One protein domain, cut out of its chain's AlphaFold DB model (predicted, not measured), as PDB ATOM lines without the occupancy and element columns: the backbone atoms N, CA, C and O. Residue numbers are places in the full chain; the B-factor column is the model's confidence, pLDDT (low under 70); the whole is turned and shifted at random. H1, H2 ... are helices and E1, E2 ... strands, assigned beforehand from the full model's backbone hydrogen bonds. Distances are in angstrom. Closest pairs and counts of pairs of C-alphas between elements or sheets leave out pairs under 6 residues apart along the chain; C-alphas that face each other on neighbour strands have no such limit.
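This is residues 25 to 126 of the 215 residues of an uncharacterized protein of Proteobacteria bacterium CAG:495 (UniProt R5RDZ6). Two strongly twisted antiparallel sheets lie face to face as a small sandwich, E2 E1 E3 E4 E5 and E6 E7 E8 E9, with edge strand E2 coming up to E7 at one side and E5 more loosely to E9 at the other. Helix H2 crosses E8 on the face turned away from the first sheet, and the short H1 lies beside E6. The printed part has 102 residues, with two named helices and nine named strands in the order H1, E1 to E9, H2; of the 58 residues in named elements helices hold 11 and strands 47, and the class is mostly strand. The whole is compact, with a radius of gyration of the C-alphas of 12.8 A, and rounded, spanning 36 by 33 by 28 A.

H1, residues 25 to 28, begins at C-alpha 25, (147.136, 117.894, 105.019). E1 is residues 36 to 40, 13.1 A long, and E2 is residues 45 to 47. E3, residues 56 to 62, measures 19.3 A. E4 is residues 70 to 73 and E5 residues 78 to 80. E6, residues 85 to 89, measures 13.0 A, and E7, residues 92 to 97, 16.2 A. E8, residues 102 to 109, is the longest strand, 20.6 A from (149.870, 131.015, 92.446). E9, residues 112 to 117, measures 16.3 A. H2, residues 120 to 126, spans 10.0 A and ends at C-alpha 126, (147.909, 118.614, 95.057).

The sandwich, two sheets face to face, has 44 pairs of C-alphas within 10 A, and its best planes are 17 degrees apart. In the first sheet, E1 and E2 form a hairpin, with N 38 and O 47 2.8 A apart. E3 pairs in a staggered way: with E1 over residues 56 to 59, N 37 and O 58 at 2.9 A, and with E4 over residues 59 to 62, N 61 and O 71 at 2.8 A. E3 E4 E5 is a meander, each strand the antiparallel neighbour of the one before; N 79 and O 72 are 2.8 A apart. E6 E7 E8 E9 is another meander, with N 94 and O 87 at 2.9 A, N 95 and O 104 at 2.8 A and N 107 and O 114 at 2.8 A. Between the sheets, the closest C-alphas of E2 and E7 are Trp 46 and Arg 92, 5.3 A. H1 and H2 are on the same face of the second sheet. H1 has a height over the sheet of 4.5 A and is over none of the strands; its closest C-alphas to E6 are Val 26 and Phe 87, 5.6 A. H2, at a height over the sheet of 9.1 A, is over E8 and runs across the strands, at 82 degrees to E8 on the local plane; the closest C-alphas are Phe 103 and Val 123, 7.1 A. Every O i to N i+4 pair is within hydrogen-bond range in H2; H1 is too short for one.

The C-alphas of Glu 53 and Ser 66, the two farthest apart, are 38.0 A from each other. The printed part has no cut and no long link. Mean pLDDT of the printed part is 90.7; residues 50 to 52 and 66 to 67 are under 70.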
ATOM      1  N   ASP A  25     145.847 117.223 104.815       90.00
ATOM      2  CA  ASP A  25     147.136 117.894 105.019       90.00
ATOM      3  C   ASP A  25     147.083 119.397 104.703       90.00
ATOM      4  O   ASP A  25     147.642 120.194 105.450       90.00
ATOM      5  N   VAL A  26     146.303 119.808 103.694       92.00
ATOM      6  CA  VAL A  26     146.080 121.226 103.352       92.00
ATOM      7  C   VAL A  26     145.654 122.043 104.567       92.00
ATOM      8  O   VAL A  26     146.072 123.184 104.698       92.00
ATOM      9  N   THR A  27     144.835 121.468 105.454       88.62
ATOM     10  CA  THR A  27     144.293 122.176 106.626       88.62
ATOM     11  C   THR A  27     144.920 121.736 107.944       88.62
ATOM     12  O   THR A  27     145.191 122.578 108.796       88.62
ATOM     13  N   ALA A  28     145.152 120.435 108.127       89.69
ATOM     14  CA  ALA A  28     145.689 119.871 109.360       89.69
ATOM     15  C   ALA A  28     147.174 120.203 109.546       89.69
ATOM     16  O   ALA A  28     147.601 120.443 110.674       89.69
ATOM     17  N   ASP A  29     147.928 120.280 108.446       92.50
ATOM     18  CA  ASP A  29     149.357 120.590 108.440       92.50
ATOM     19  C   ASP A  29     149.634 122.006 107.902       92.50
ATOM     20  O   ASP A  29     150.702 122.292 107.350       92.50
ATOM     21  N   ALA A  30     148.667 122.910 108.078       94.00
ATOM     22  CA  ALA A  30     148.832 124.328 107.796       94.00
ATOM     23  C   ALA A  30     149.895 124.954 108.719       94.00
ATOM     24  O   ALA A  30     149.930 124.728 109.934       94.00
ATOM     25  N   VAL A  31     150.760 125.789 108.146       94.50
ATOM     26  CA  VAL A  31     151.849 126.449 108.872       94.50
ATOM     27  C   VAL A  31     151.382 127.831 109.319       94.50
ATOM     28  O   VAL A  31     151.246 128.759 108.519       94.50
ATOM     29  N   GLY A  32     151.100 127.964 110.613       92.31
ATOM     30  CA  GLY A  32     150.659 129.203 111.246       92.31
ATOM     31  C   GLY A  32     151.806 130.119 111.671       92.31
ATOM     32  O   GLY A  32     152.984 129.776 111.573       92.31
ATOM     33  N   GLU A  33     151.445 131.297 112.171       93.88
ATOM     34  CA  GLU A  33     152.395 132.223 112.792       93.88
ATOM     35  C   GLU A  33     153.144 131.551 113.949       93.88
ATOM     36  O   GLU A  33     152.538 130.858 114.768       93.88
ATOM     37  N   ASN A  34     154.459 131.762 114.029       92.94
ATOM     38  CA  ASN A  34     155.371 131.138 114.993       92.94
ATOM     39  C   ASN A  34     155.473 129.602 114.913       92.94
ATOM     40  O   ASN A  34     156.110 128.992 115.774       92.94
ATOM     41  N   HIS A  35     154.885 128.949 113.903       93.38
ATOM     42  CA  HIS A  35     155.089 127.514 113.705       93.38
ATOM     43  C   HIS A  35     156.509 127.242 113.208       93.38
ATOM     44  O   HIS A  35     157.062 127.986 112.395       93.38
ATOM     45  N   GLN A  36     157.081 126.136 113.680       93.12
ATOM     46  CA  GLN A  36     158.354 125.637 113.182       93.12
ATOM     47  C   GLN A  36     158.131 124.602 112.085       93.12
ATOM     48  O   GLN A  36     157.335 123.676 112.237       93.12
ATOM     49  N   VAL A  37     158.889 124.741 111.005       93.81
ATOM     50  CA  VAL A  37     159.047 123.713 109.979       93.81
ATOM     51  C   VAL A  37     160.510 123.313 109.903       93.81
ATOM     52  O   VAL A  37     161.420 124.120 110.105       93.81
ATOM     53  N   VAL A  38     160.737 122.038 109.637       93.75
ATOM     54  CA  VAL A  38     162.060 121.434 109.640       93.75
ATOM     55  C   VAL A  38     162.345 120.907 108.251       93.75
ATOM     56  O   VAL A  38     161.560 120.127 107.721       93.75
ATOM     57  N   TYR A  39     163.478 121.301 107.686       93.56
ATOM     58  CA  TYR A  39     164.020 120.675 106.491       93.56
ATOM     59  C   TYR A  39     165.126 119.697 106.881       93.56
ATOM     60  O   TYR A  39     166.043 120.074 107.614       93.56
ATOM     61  N   SER A  40     165.052 118.456 106.392       92.25
ATOM     62  CA  SER A  40     166.139 117.475 106.494       92.25
ATOM     63  C   SER A  40     166.888 117.408 105.159       92.25
ATOM     64  O   SER A  40     166.336 116.874 104.192       92.25
ATOM     65  N   PRO A  41     168.132 117.922 105.075       89.25
ATOM     66  CA  PRO A  41     168.928 117.850 103.855       89.25
ATOM     67  C   PRO A  41     169.217 116.418 103.400       89.25
ATOM     68  O   PRO A  41     169.111 116.151 102.204       89.25
ATOM     69  N   ALA A  42     169.523 115.491 104.316       88.44
ATOM     70  CA  ALA A  42     169.771 114.091 103.971       88.44
ATOM     71  C   ALA A  42     168.560 113.404 103.323       88.44
ATOM     72  O   ALA A  42     168.723 112.652 102.362       88.44
ATOM     73  N   ALA A  43     167.353 113.652 103.837       89.50
ATOM     74  CA  ALA A  43     166.133 113.031 103.323       89.50
ATOM     75  C   ALA A  43     165.478 113.828 102.183       89.50
ATOM     76  O   ALA A  43     164.671 113.283 101.435       89.50
ATOM     77  N   GLY A  44     165.812 115.111 102.040       91.19
ATOM     78  CA  GLY A  44     165.231 115.986 101.031       91.19
ATOM     79  C   GLY A  44     163.780 116.391 101.314       91.19
ATOM     80  O   GLY A  44     163.073 116.749 100.376       91.19
ATOM     81  N   VAL A  45     163.331 116.330 102.574       93.25
ATOM     82  CA  VAL A  45     161.919 116.517 102.957       93.25
ATOM     83  C   VAL A  45     161.723 117.574 104.040       93.25
ATOM     84  O   VAL A  45     162.587 117.800 104.890       93.25
ATOM     85  N   TRP A  46     160.540 118.183 104.017       94.75
ATOM     86  CA  TRP A  46     160.003 119.075 105.035       94.75
ATOM     87  C   TRP A  46     159.096 118.334 106.023       94.75
ATOM     88  O   TRP A  46     158.384 117.402 105.650       94.75
ATOM     89  N   SER A  47     159.078 118.776 107.278       92.62
ATOM     90  CA  SER A  47     158.197 118.252 108.327       92.62
ATOM     91  C   SER A  47     157.859 119.314 109.383       92.62
ATOM     92  O   SER A  47     158.442 120.398 109.403       92.62
ATOM     93  N   ASN A  48     156.940 118.994 110.295       85.38
ATOM     94  CA  ASN A  48     156.507 119.848 111.409       85.38
ATOM     95  C   ASN A  48     157.216 119.529 112.744       85.38
ATOM     96  O   ASN A  48     156.653 119.753 113.812       85.38
ATOM     97  N   GLY A  49     158.445 118.999 112.704       71.69
ATOM     98  CA  GLY A  49     159.209 118.702 113.926       71.69
ATOM     99  C   GLY A  49     159.923 117.353 113.946       71.69
ATOM    100  O   GLY A  49     160.179 116.816 115.024       71.69
ATOM    101  N   SER A  50     160.249 116.774 112.786       67.25
ATOM    102  CA  SER A  50     160.998 115.514 112.749       67.25
ATOM    103  C   SER A  50     162.366 115.658 113.420       67.25
ATOM    104  O   SER A  50     163.131 116.578 113.121       67.25
ATOM    105  N   MET A  51     162.703 114.694 114.276       62.59
ATOM    106  CA  MET A  51     164.027 114.546 114.877       62.59
ATOM    107  C   MET A  51     165.012 113.999 113.832       62.59
ATOM    108  O   MET A  51     165.332 112.818 113.838       62.59
ATOM    109  N   ALA A  52     165.457 114.850 112.908       67.81
ATOM    110  CA  ALA A  52     166.646 114.591 112.096       67.81
ATOM    111  C   ALA A  52     167.875 115.205 112.792       67.81
ATOM    112  O   ALA A  52     167.755 116.268 113.417       67.81
ATOM    113  N   GLU A  53     169.020 114.516 112.729       71.06
ATOM    114  CA  GLU A  53     170.299 115.011 113.264       71.06
ATOM    115  C   GLU A  53     170.839 116.168 112.412       71.06
ATOM    116  O   GLU A  53     171.271 117.179 112.960       71.06
ATOM    117  N   ASP A  54     170.734 116.065 111.084       82.50
ATOM    118  CA  ASP A  54     170.999 117.145 110.139       82.50
ATOM    119  C   ASP A  54     169.683 117.853 109.792       82.50
ATOM    120  O   ASP A  54     168.890 117.424 108.952       82.50
ATOM    121  N   ARG A  55     169.392 118.945 110.496       89.25
ATOM    122  CA  ARG A  55     168.157 119.686 110.256       89.25
ATOM    123  C   ARG A  55     168.358 121.181 110.232       89.25
ATOM    124  O   ARG A  55     169.082 121.736 111.052       89.25
ATOM    125  N   ILE A  56     167.626 121.821 109.333       90.50
ATOM    126  CA  ILE A  56     167.484 123.269 109.298       90.50
ATOM    127  C   ILE A  56     166.083 123.579 109.805       90.50
ATOM    128  O   ILE A  56     165.088 123.146 109.221       90.50
ATOM    129  N   VAL A  57     166.008 124.282 110.930       92.94
ATOM    130  CA  VAL A  57     164.740 124.667 111.550       92.94
ATOM    131  C   VAL A  57     164.426 126.096 111.147       92.94
ATOM    132  O   VAL A  57     165.227 126.998 111.393       92.94
ATOM    133  N   PHE A  58     163.251 126.295 110.563       93.94
ATOM    134  CA  PHE A  58     162.723 127.610 110.242       93.94
ATOM    135  C   PHE A  58     161.496 127.894 111.097       93.94
ATOM    136  O   PHE A  58     160.626 127.038 111.242       93.94
ATOM    137  N   THR A  59     161.411 129.105 111.633       94.75
ATOM    138  CA  THR A  59     160.200 129.618 112.281       94.75
ATOM    139  C   THR A  59     159.488 130.540 111.306       94.75
ATOM    140  O   THR A  59     160.118 131.443 110.748       94.75
ATOM    141  N   LYS A  60     158.196 130.296 111.079       94.88
ATOM    142  CA  LYS A  60     157.357 131.177 110.271       94.88
ATOM    143  C   LYS A  60     157.009 132.434 111.065       94.88
ATOM    144  O   LYS A  60     156.584 132.352 112.215       94.88
ATOM    145  N   HIS A  61     157.116 133.565 110.392       94.00
ATOM    146  CA  HIS A  61     156.600 134.855 110.802       94.00
ATOM    147  C   HIS A  61     155.741 135.437 109.682       94.00
ATOM    148  O   HIS A  61     155.937 135.133 108.507       94.00
ATOM    149  N   ILE A  62     154.797 136.291 110.030       91.69
ATOM    150  CA  ILE A  62     153.970 137.038 109.096       91.69
ATOM    151  C   ILE A  62     154.446 138.483 109.163       91.69
ATOM    152  O   ILE A  62     154.428 139.118 110.220       91.69
ATOM    153  N   SER A  63     154.892 138.986 108.016       87.00
ATOM    154  CA  SER A  63     155.376 140.356 107.853       87.00
ATOM    155  C   SER A  63     154.379 141.386 108.396       87.00
ATOM    156  O   SER A  63     153.167 141.317 108.161       87.00
ATOM    157  N   ALA A  64     154.899 142.386 109.108       78.06
ATOM    158  CA  ALA A  64     154.100 143.501 109.599       78.06
ATOM    159  C   ALA A  64     153.727 144.441 108.435       78.06
ATOM    160  O   ALA A  64     154.597 145.068 107.835       78.06
ATOM    161  N   GLY A  65     152.435 144.566 108.111       70.50
ATOM    162  CA  GLY A  65     151.954 145.451 107.042       70.50
ATOM    163  C   GLY A  65     150.670 144.962 106.365       70.50
ATOM    164  O   GLY A  65     149.996 144.062 106.855       70.50
ATOM    165  N   SER A  66     150.319 145.560 105.222       58.91
ATOM    166  CA  SER A  66     149.062 145.289 104.499       58.91
ATOM    167  C   SER A  66     149.035 143.967 103.718       58.91
ATOM    168  O   SER A  66     147.964 143.548 103.286       58.91
ATOM    169  N   GLY A  67     150.186 143.315 103.522       68.12
ATOM    170  CA  GLY A  67     150.316 142.146 102.646       68.12
ATOM    171  C   GLY A  67     150.233 140.784 103.340       68.12
ATOM    172  O   GLY A  67     149.904 139.808 102.674       68.12
ATOM    173  N   SER A  68     150.505 140.710 104.651       82.56
ATOM    174  CA  SER A  68     150.577 139.450 105.421       82.56
ATOM    175  C   SER A  68     151.419 138.355 104.742       82.56
ATOM    176  O   SER A  68     151.057 137.180 104.761       82.56
ATOM    177  N   TYR A  69     152.528 138.745 104.104       89.25
ATOM    178  CA  TYR A  69     153.463 137.809 103.481       89.25
ATOM    179  C   TYR A  69     154.185 136.981 104.539       89.25
ATOM    180  O   TYR A  69     154.503 137.500 105.614       89.25
ATOM    181  N   SER A  70     154.474 135.726 104.210       92.75
ATOM    182  CA  SER A  70     155.233 134.823 105.069       92.75
ATOM    183  C   SER A  70     156.738 135.082 104.993       92.75
ATOM    184  O   SER A  70     157.337 135.173 103.921       92.75
ATOM    185  N   GLU A  71     157.360 135.117 106.161       93.69
ATOM    186  CA  GLU A  71     158.797 135.157 106.388       93.69
ATOM    187  C   GLU A  71     159.213 133.871 107.107       93.69
ATOM    188  O   GLU A  71     158.547 133.443 108.044       93.69
ATOM    189  N   TYR A  72     160.317 133.245 106.711       93.38
ATOM    190  CA  TYR A  72     160.858 132.074 107.406       93.38
ATOM    191  C   TYR A  72     162.264 132.379 107.901       93.38
ATOM    192  O   TYR A  72     163.136 132.744 107.114       93.38
ATOM    193  N   LYS A  73     162.487 132.219 109.207       92.81
ATOM    194  CA  LYS A  73     163.748 132.574 109.869       92.81
ATOM    195  C   LYS A  73     164.407 131.349 110.477       92.81
ATOM    196  O   LYS A  73     163.786 130.623 111.254       92.81
ATOM    197  N   SER A  74     165.672 131.145 110.145       90.19
ATOM    198  CA  SER A  74     166.603 130.247 110.821       90.19
ATOM    199  C   SER A  74     167.821 131.058 111.293       90.19
ATOM    200  O   SER A  74     167.982 132.210 110.886       90.19
ATOM    201  N   PRO A  75     168.706 130.497 112.137       86.00
ATOM    202  CA  PRO A  75     169.934 131.188 112.545       86.00
ATOM    203  C   PRO A  75     170.854 131.587 111.379       86.00
ATOM    204  O   PRO A  75     171.664 132.497 111.525       86.00
ATOM    205  N   GLU A  76     170.745 130.900 110.239       85.88
ATOM    206  CA  GLU A  76     171.638 131.062 109.086       85.88
ATOM    207  C   GLU A  76     170.965 131.759 107.895       85.88
ATOM    208  O   GLU A  76     171.658 132.282 107.023       85.88
ATOM    209  N   GLN A  77     169.629 131.769 107.830       85.38
ATOM    210  CA  GLN A  77     168.889 132.272 106.676       85.38
ATOM    211  C   GLN A  77     167.559 132.921 107.076       85.38
ATOM    212  O   GLN A  77     166.784 132.378 107.862       85.38
ATOM    213  N   GLU A  78     167.260 134.050 106.442       91.31
ATOM    214  CA  GLU A  78     165.941 134.677 106.443       91.31
ATOM    215  C   GLU A  78     165.377 134.641 105.017       91.31
ATOM    216  O   GLU A  78     166.055 134.999 104.052       91.31
ATOM    217  N   LEU A  79     164.154 134.137 104.881       90.12
ATOM    218  CA  LEU A  79     163.452 133.957 103.616       90.12
ATOM    219  C   LEU A  79     162.207 134.833 103.605       90.12
ATOM    220  O   LEU A  79     161.350 134.680 104.472       90.12
ATOM    221  N   TYR A  80     162.072 135.674 102.587       90.69
ATOM    222  CA  TYR A  80     160.849 136.423 102.314       90.69
ATOM    223  C   TYR A  80     160.103 135.735 101.176       90.69
ATOM    224  O   TYR A  80     160.651 135.578 100.082       90.69
ATOM    225  N   LEU A  81     158.876 135.292 101.433       91.19
ATOM    226  CA  LEU A  81     158.067 134.576 100.455       91.19
ATOM    227  C   LEU A  81     156.962 135.467  99.898       91.19
ATOM    228  O   LEU A  81     156.421 136.330 100.580       91.19
ATOM    229  N   SER A  82     156.561 135.185  98.661       89.44
ATOM    230  CA  SER A  82     155.359 135.774  98.052       89.44
ATOM    231  C   SER A  82     154.047 135.141  98.548       89.44
ATOM    232  O   SER A  82     152.957 135.583  98.171       89.44
ATOM    233  N   SER A  83     154.136 134.079  99.353       92.88
ATOM    234  CA  SER A  83     152.994 133.310  99.837       92.88
ATOM    235  C   SER A  83     152.365 133.928 101.088       92.88
ATOM    236  O   SER A  83     153.010 134.625 101.870       92.88
ATOM    237  N   THR A  84     151.066 133.679 101.240       92.75
ATOM    238  CA  THR A  84     150.213 134.148 102.344       92.75
ATOM    239  C   THR A  84     149.612 132.985 103.138       92.75
ATOM    240  O   THR A  84     148.946 133.189 104.147       92.75
ATOM    241  N   TYR A  85     149.791 131.759 102.648       94.31
ATOM    242  CA  TYR A  85     149.330 130.524 103.263       94.31
ATOM    243  C   TYR A  85     150.303 129.412 102.893       94.31
ATOM    244  O   TYR A  85     150.713 129.323 101.739       94.31
ATOM    245  N   GLU A  86     150.660 128.549 103.836       96.00
ATOM    246  CA  GLU A  86     151.521 127.401 103.576       96.00
ATOM    247  C   GLU A  86     151.003 126.177 104.316       96.00
ATOM    248  O   GLU A  86     150.401 126.291 105.384       96.00
ATOM    249  N   PHE A  87     151.275 125.008 103.754       96.75
ATOM    250  CA  PHE A  87     150.957 123.719 104.348       96.75
ATOM    251  C   PHE A  87     152.022 122.695 103.959       96.75
ATOM    252  O   PHE A  87     152.682 122.815 102.919       96.75
ATOM    253  N   LEU A  88     152.206 121.687 104.806       96.25
ATOM    254  CA  LEU A  88     153.031 120.534 104.465       96.25
ATOM    255  C   LEU A  88     152.182 119.517 103.708       96.25
ATOM    256  O   LEU A  88     151.061 119.225 104.100       96.25
ATOM    257  N   SER A  89     152.727 118.954 102.634       95.25
ATOM    258  CA  SER A  89     152.083 117.873 101.891       95.25
ATOM    259  C   SER A  89     153.128 116.886 101.404       95.25
ATOM    260  O   SER A  89     154.024 117.247 100.641       95.25
ATOM    261  N   ASN A  90     153.042 115.635 101.862       92.75
ATOM    262  CA  ASN A  90     153.926 114.540 101.442       92.75
ATOM    263  C   ASN A  90     155.430 114.891 101.490       92.75
ATOM    264  O   ASN A  90     156.175 114.623 100.549       92.75
ATOM    265  N   GLY A  91     155.878 115.530 102.576       93.94
ATOM    266  CA  GLY A  91     157.280 115.935 102.743       93.94
ATOM    267  C   GLY A  91     157.684 117.191 101.961       93.94
ATOM    268  O   GLY A  91     158.867 117.516 101.898       93.94
ATOM    269  N   ARG A  92     156.732 117.910 101.364       97.00
ATOM    270  CA  ARG A  92     156.948 119.175 100.650       97.00
ATOM    271  C   ARG A  92     156.347 120.317 101.458       97.00
ATOM    272  O   ARG A  92     155.299 120.143 102.071       97.00
ATOM    273  N   LEU A  93     156.982 121.486 101.425       97.25
ATOM    274  CA  LEU A  93     156.408 122.719 101.957       97.25
ATOM    275  C   LEU A  93     155.830 123.526 100.796       97.25
ATOM    276  O   LEU A  93     156.576 124.051  99.964       97.25
ATOM    277  N   ILE A  94     154.502 123.577 100.730       98.06
ATOM    278  CA  ILE A  94     153.759 124.237  99.660       98.06
ATOM    279  C   ILE A  94     153.278 125.594 100.158       98.06
ATOM    280  O   ILE A  94     152.669 125.683 101.220       98.06
ATOM    281  N   GLY A  95     153.532 126.642  99.380       97.00
ATOM    282  CA  GLY A  95     153.020 127.984  99.621       97.00
ATOM    283  C   GLY A  95     152.009 128.403  98.569       97.00
ATOM    284  O   GLY A  95     152.191 128.157  97.383       97.00
ATOM    285  N   TYR A  96     150.953 129.075  98.999       97.38
ATOM    286  CA  TYR A  96     149.953 129.712  98.158       97.38
ATOM    287  C   TYR A  96     150.035 131.228  98.330       97.38
ATOM    288  O   TYR A  96     150.048 131.736  99.453       97.38
ATOM    289  N   SER A  97     150.067 131.960  97.219       95.62
ATOM    290  CA  SER A  97     149.925 133.414  97.216       95.62
ATOM    291  C   SER A  97     148.482 133.792  96.895       95.62
ATOM    292  O   SER A  97     148.040 133.659  95.755       95.62
ATOM    293  N   GLY A  98     147.747 134.311  97.883       93.12
ATOM    294  CA  GLY A  98     146.402 134.865  97.667       93.12
ATOM    295  C   GLY A  98     146.398 136.175  96.870       93.12
ATOM    296  O   GLY A  98     145.356 136.608  96.370       93.12
ATOM    297  N   HIS A  99     147.565 136.797  96.743       91.75
ATOM    298  CA  HIS A  99     147.784 137.975  95.916       91.75
ATOM    299  C   HIS A  99     147.914 137.600  94.451       91.75
ATOM    300  O   HIS A  99     147.250 138.189  93.613       91.75
ATOM    301  N   GLU A 100     148.700 136.568  94.156       94.94
ATOM    302  CA  GLU A 100     149.004 136.205  92.772       94.94
ATOM    303  C   GLU A 100     148.158 135.054  92.231       94.94
ATOM    304  O   GLU A 100     148.190 134.788  91.035       94.94
ATOM    305  N   LEU A 101     147.391 134.377  93.091       96.56
ATOM    306  CA  LEU A 101     146.665 133.134  92.801       96.56
ATOM    307  C   LEU A 101     147.593 132.032  92.262       96.56
ATOM    308  O   LEU A 101     147.229 131.292  91.347       96.56
ATOM    309  N   LYS A 102     148.800 131.947  92.831       97.69
ATOM    310  CA  LYS A 102     149.870 131.015  92.446       97.69
ATOM    311  C   LYS A 102     150.250 130.102  93.602       97.69
ATOM    312  O   LYS A 102     150.120 130.473  94.770       97.69
ATOM    313  N   PHE A 103     150.760 128.927  93.253       98.12
ATOM    314  CA  PHE A 103     151.333 127.978  94.198       98.12
ATOM    315  C   PHE A 103     152.831 127.843  93.968       98.12
ATOM    316  O   PHE A 103     153.318 127.919  92.842       98.12
ATOM    317  N   TYR A 104     153.549 127.604  95.053       97.81
ATOM    318  CA  TYR A 104     154.989 127.479  95.089       97.81
ATOM    319  C   TYR A 104     155.385 126.313  95.984       97.81
ATOM    320  O   TYR A 104     154.666 125.948  96.908       97.81
ATOM    321  N   GLU A 105     156.570 125.774  95.759       97.56
ATOM    322  CA  GLU A 105     157.229 124.841  96.659       97.56
ATOM    323  C   GLU A 105     158.534 125.452  97.156       97.56
ATOM    324  O   GLU A 105     159.322 125.988  96.373       97.56
ATOM    325  N   LEU A 106     158.776 125.354  98.460       95.81
ATOM    326  CA  LEU A 106     160.067 125.701  99.036       95.81
ATOM    327  C   LEU A 106     161.015 124.516  98.851       95.81
ATOM    328  O   LEU A 106     160.800 123.438  99.402       95.81
ATOM    329  N   LYS A 107     162.077 124.705  98.070       94.44
ATOM    330  CA  LYS A 107     163.071 123.672  97.756       94.44
ATOM    331  C   LYS A 107     164.442 124.067  98.256       94.44
ATOM    332  O   LYS A 107     164.875 125.194  98.053       94.44
ATOM    333  N   TYR A 108     165.168 123.115  98.824       90.50
ATOM    334  CA  TYR A 108     166.586 123.293  99.094       90.50
ATOM    335  C   TYR A 108     167.398 122.954  97.845       90.50
ATOM    336  O   TYR A 108     167.377 121.827  97.349       90.50
ATOM    337  N   ILE A 109     168.094 123.946  97.302       89.56
ATOM    338  CA  ILE A 109     168.854 123.848  96.060       89.56
ATOM    339  C   ILE A 109     170.225 124.473  96.306       89.56
ATOM    340  O   ILE A 109     170.328 125.646  96.658       89.56
ATOM    341  N   LYS A 110     171.290 123.691  96.086       86.00
ATOM    342  CA  LYS A 110     172.694 124.147  96.160       86.00
ATOM    343  C   LYS A 110     173.052 124.881  97.466       86.00
ATOM    344  O   LYS A 110     173.748 125.889  97.430       86.00
ATOM    345  N   GLY A 111     172.601 124.368  98.611       84.62
ATOM    346  CA  GLY A 111     172.984 124.919  99.915       84.62
ATOM    347  C   GLY A 111     172.075 126.029 100.452       84.62
ATOM    348  O   GLY A 111     172.421 126.644 101.450       84.62
ATOM    349  N   GLY A 112     170.935 126.302  99.812       87.38
ATOM    350  CA  GLY A 112     169.965 127.278 100.308       87.38
ATOM    351  C   GLY A 112     168.534 126.926  99.925       87.38
ATOM    352  O   GLY A 112     168.307 126.152  98.995       87.38
ATOM    353  N   VAL A 113     167.566 127.491 100.643       91.12
ATOM    354  CA  VAL A 113     166.139 127.327 100.337       91.12
ATOM    355  C   VAL A 113     165.674 128.387  99.337       91.12
ATOM    356  O   VAL A 113     166.013 129.560  99.466       91.12
ATOM    357  N   TRP A 114     164.875 127.963  98.359       90.75
ATOM    358  CA  TRP A 114     164.323 128.783  97.284       90.75
ATOM    359  C   TRP A 114     162.840 128.495  97.081       90.75
ATOM    360  O   TRP A 114     162.410 127.345  97.158       90.75
ATOM    361  N   GLN A 115     162.071 129.530  96.758       93.00
ATOM    362  CA  GLN A 115     160.682 129.394  96.338       93.00
ATOM    363  C   GLN A 115     160.628 129.098  94.831       93.00
ATOM    364  O   GLN A 115     161.175 129.853  94.029       93.00
ATOM    365  N   VAL A 116     159.976 128.002  94.444       96.00
ATOM    366  CA  VAL A 116     159.828 127.575  93.045       96.00
ATOM    367  C   VAL A 116     158.347 127.507  92.697       96.00
ATOM    368  O   VAL A 116     157.604 126.799  93.367       96.00
ATOM    369  N   GLU A 117     157.911 128.238  91.671       97.38
ATOM    370  CA  GLU A 117     156.514 128.216  91.211       97.38
ATOM    371  C   GLU A 117     156.125 126.820  90.701       97.38
ATOM    372  O   GLU A 117     156.904 126.166  90.003       97.38
ATOM    373  N   LEU A 118     154.928 126.360  91.068       98.19
ATOM    374  CA  LEU A 118     154.365 125.095  90.601       98.19
ATOM    375  C   LEU A 118     153.641 125.276  89.269       98.19
ATOM    376  O   LEU A 118     152.890 126.233  89.083       98.19
ATOM    377  N   THR A 119     153.807 124.314  88.361       97.44
ATOM    378  CA  THR A 119     153.036 124.290  87.111       97.44
ATOM    379  C   THR A 119     151.571 123.915  87.374       97.44
ATOM    380  O   THR A 119     151.275 123.277  88.389       97.44
ATOM    381  N   PRO A 120     150.634 124.229  86.458       97.25
ATOM    382  CA  PRO A 120     149.237 123.815  86.597       97.25
ATOM    383  C   PRO A 120     149.052 122.309  86.830       97.25
ATOM    384  O   PRO A 120     148.180 121.910  87.598       97.25
ATOM    385  N   GLU A 121     149.886 121.472  86.214       97.19
ATOM    386  CA  GLU A 121     149.867 120.017  86.379       97.19
ATOM    387  C   GLU A 121     150.274 119.619  87.804       97.19
ATOM    388  O   GLU A 121     149.595 118.817  88.436       97.19
ATOM    389  N   GLN A 122     151.318 120.246  88.350       97.88
ATOM    390  CA  GLN A 122     151.753 120.013  89.730       97.88
ATOM    391  C   GLN A 122     150.722 120.504  90.751       97.88
ATOM    392  O   GLN A 122     150.567 119.896  91.806       97.88
ATOM    393  N   VAL A 123     149.994 121.586  90.456       98.00
ATOM    394  CA  VAL A 123     148.875 122.032  91.300       98.00
ATOM    395  C   VAL A 123     147.711 121.037  91.232       98.00
ATOM    396  O   VAL A 123     147.097 120.751  92.257       98.00
ATOM    397  N   ALA A 124     147.429 120.453  90.063       96.75
ATOM    398  CA  ALA A 124     146.398 119.420  89.923       96.75
ATOM    399  C   ALA A 124     146.709 118.156  90.742       96.75
ATOM    400  O   ALA A 124     145.794 117.538  91.282       96.75
ATOM    401  N   GLU A 125     147.989 117.797  90.881       96.31
ATOM    402  CA  GLU A 125     148.429 116.695  91.747       96.31
ATOM    403  C   GLU A 125     148.155 116.964  93.235       96.31
ATOM    404  O   GLU A 125     147.845 116.028  93.972       96.31
ATOM    405  N   LEU A 126     148.225 118.227  93.676       96.19
ATOM    406  CA  LEU A 126     147.909 118.614  95.057       96.19
ATOM    407  C   LEU A 126     146.410 118.523  95.361       96.19
ATOM    408  O   LEU A 126     146.035 118.294  96.507       96.19
TER     409      LEU A 126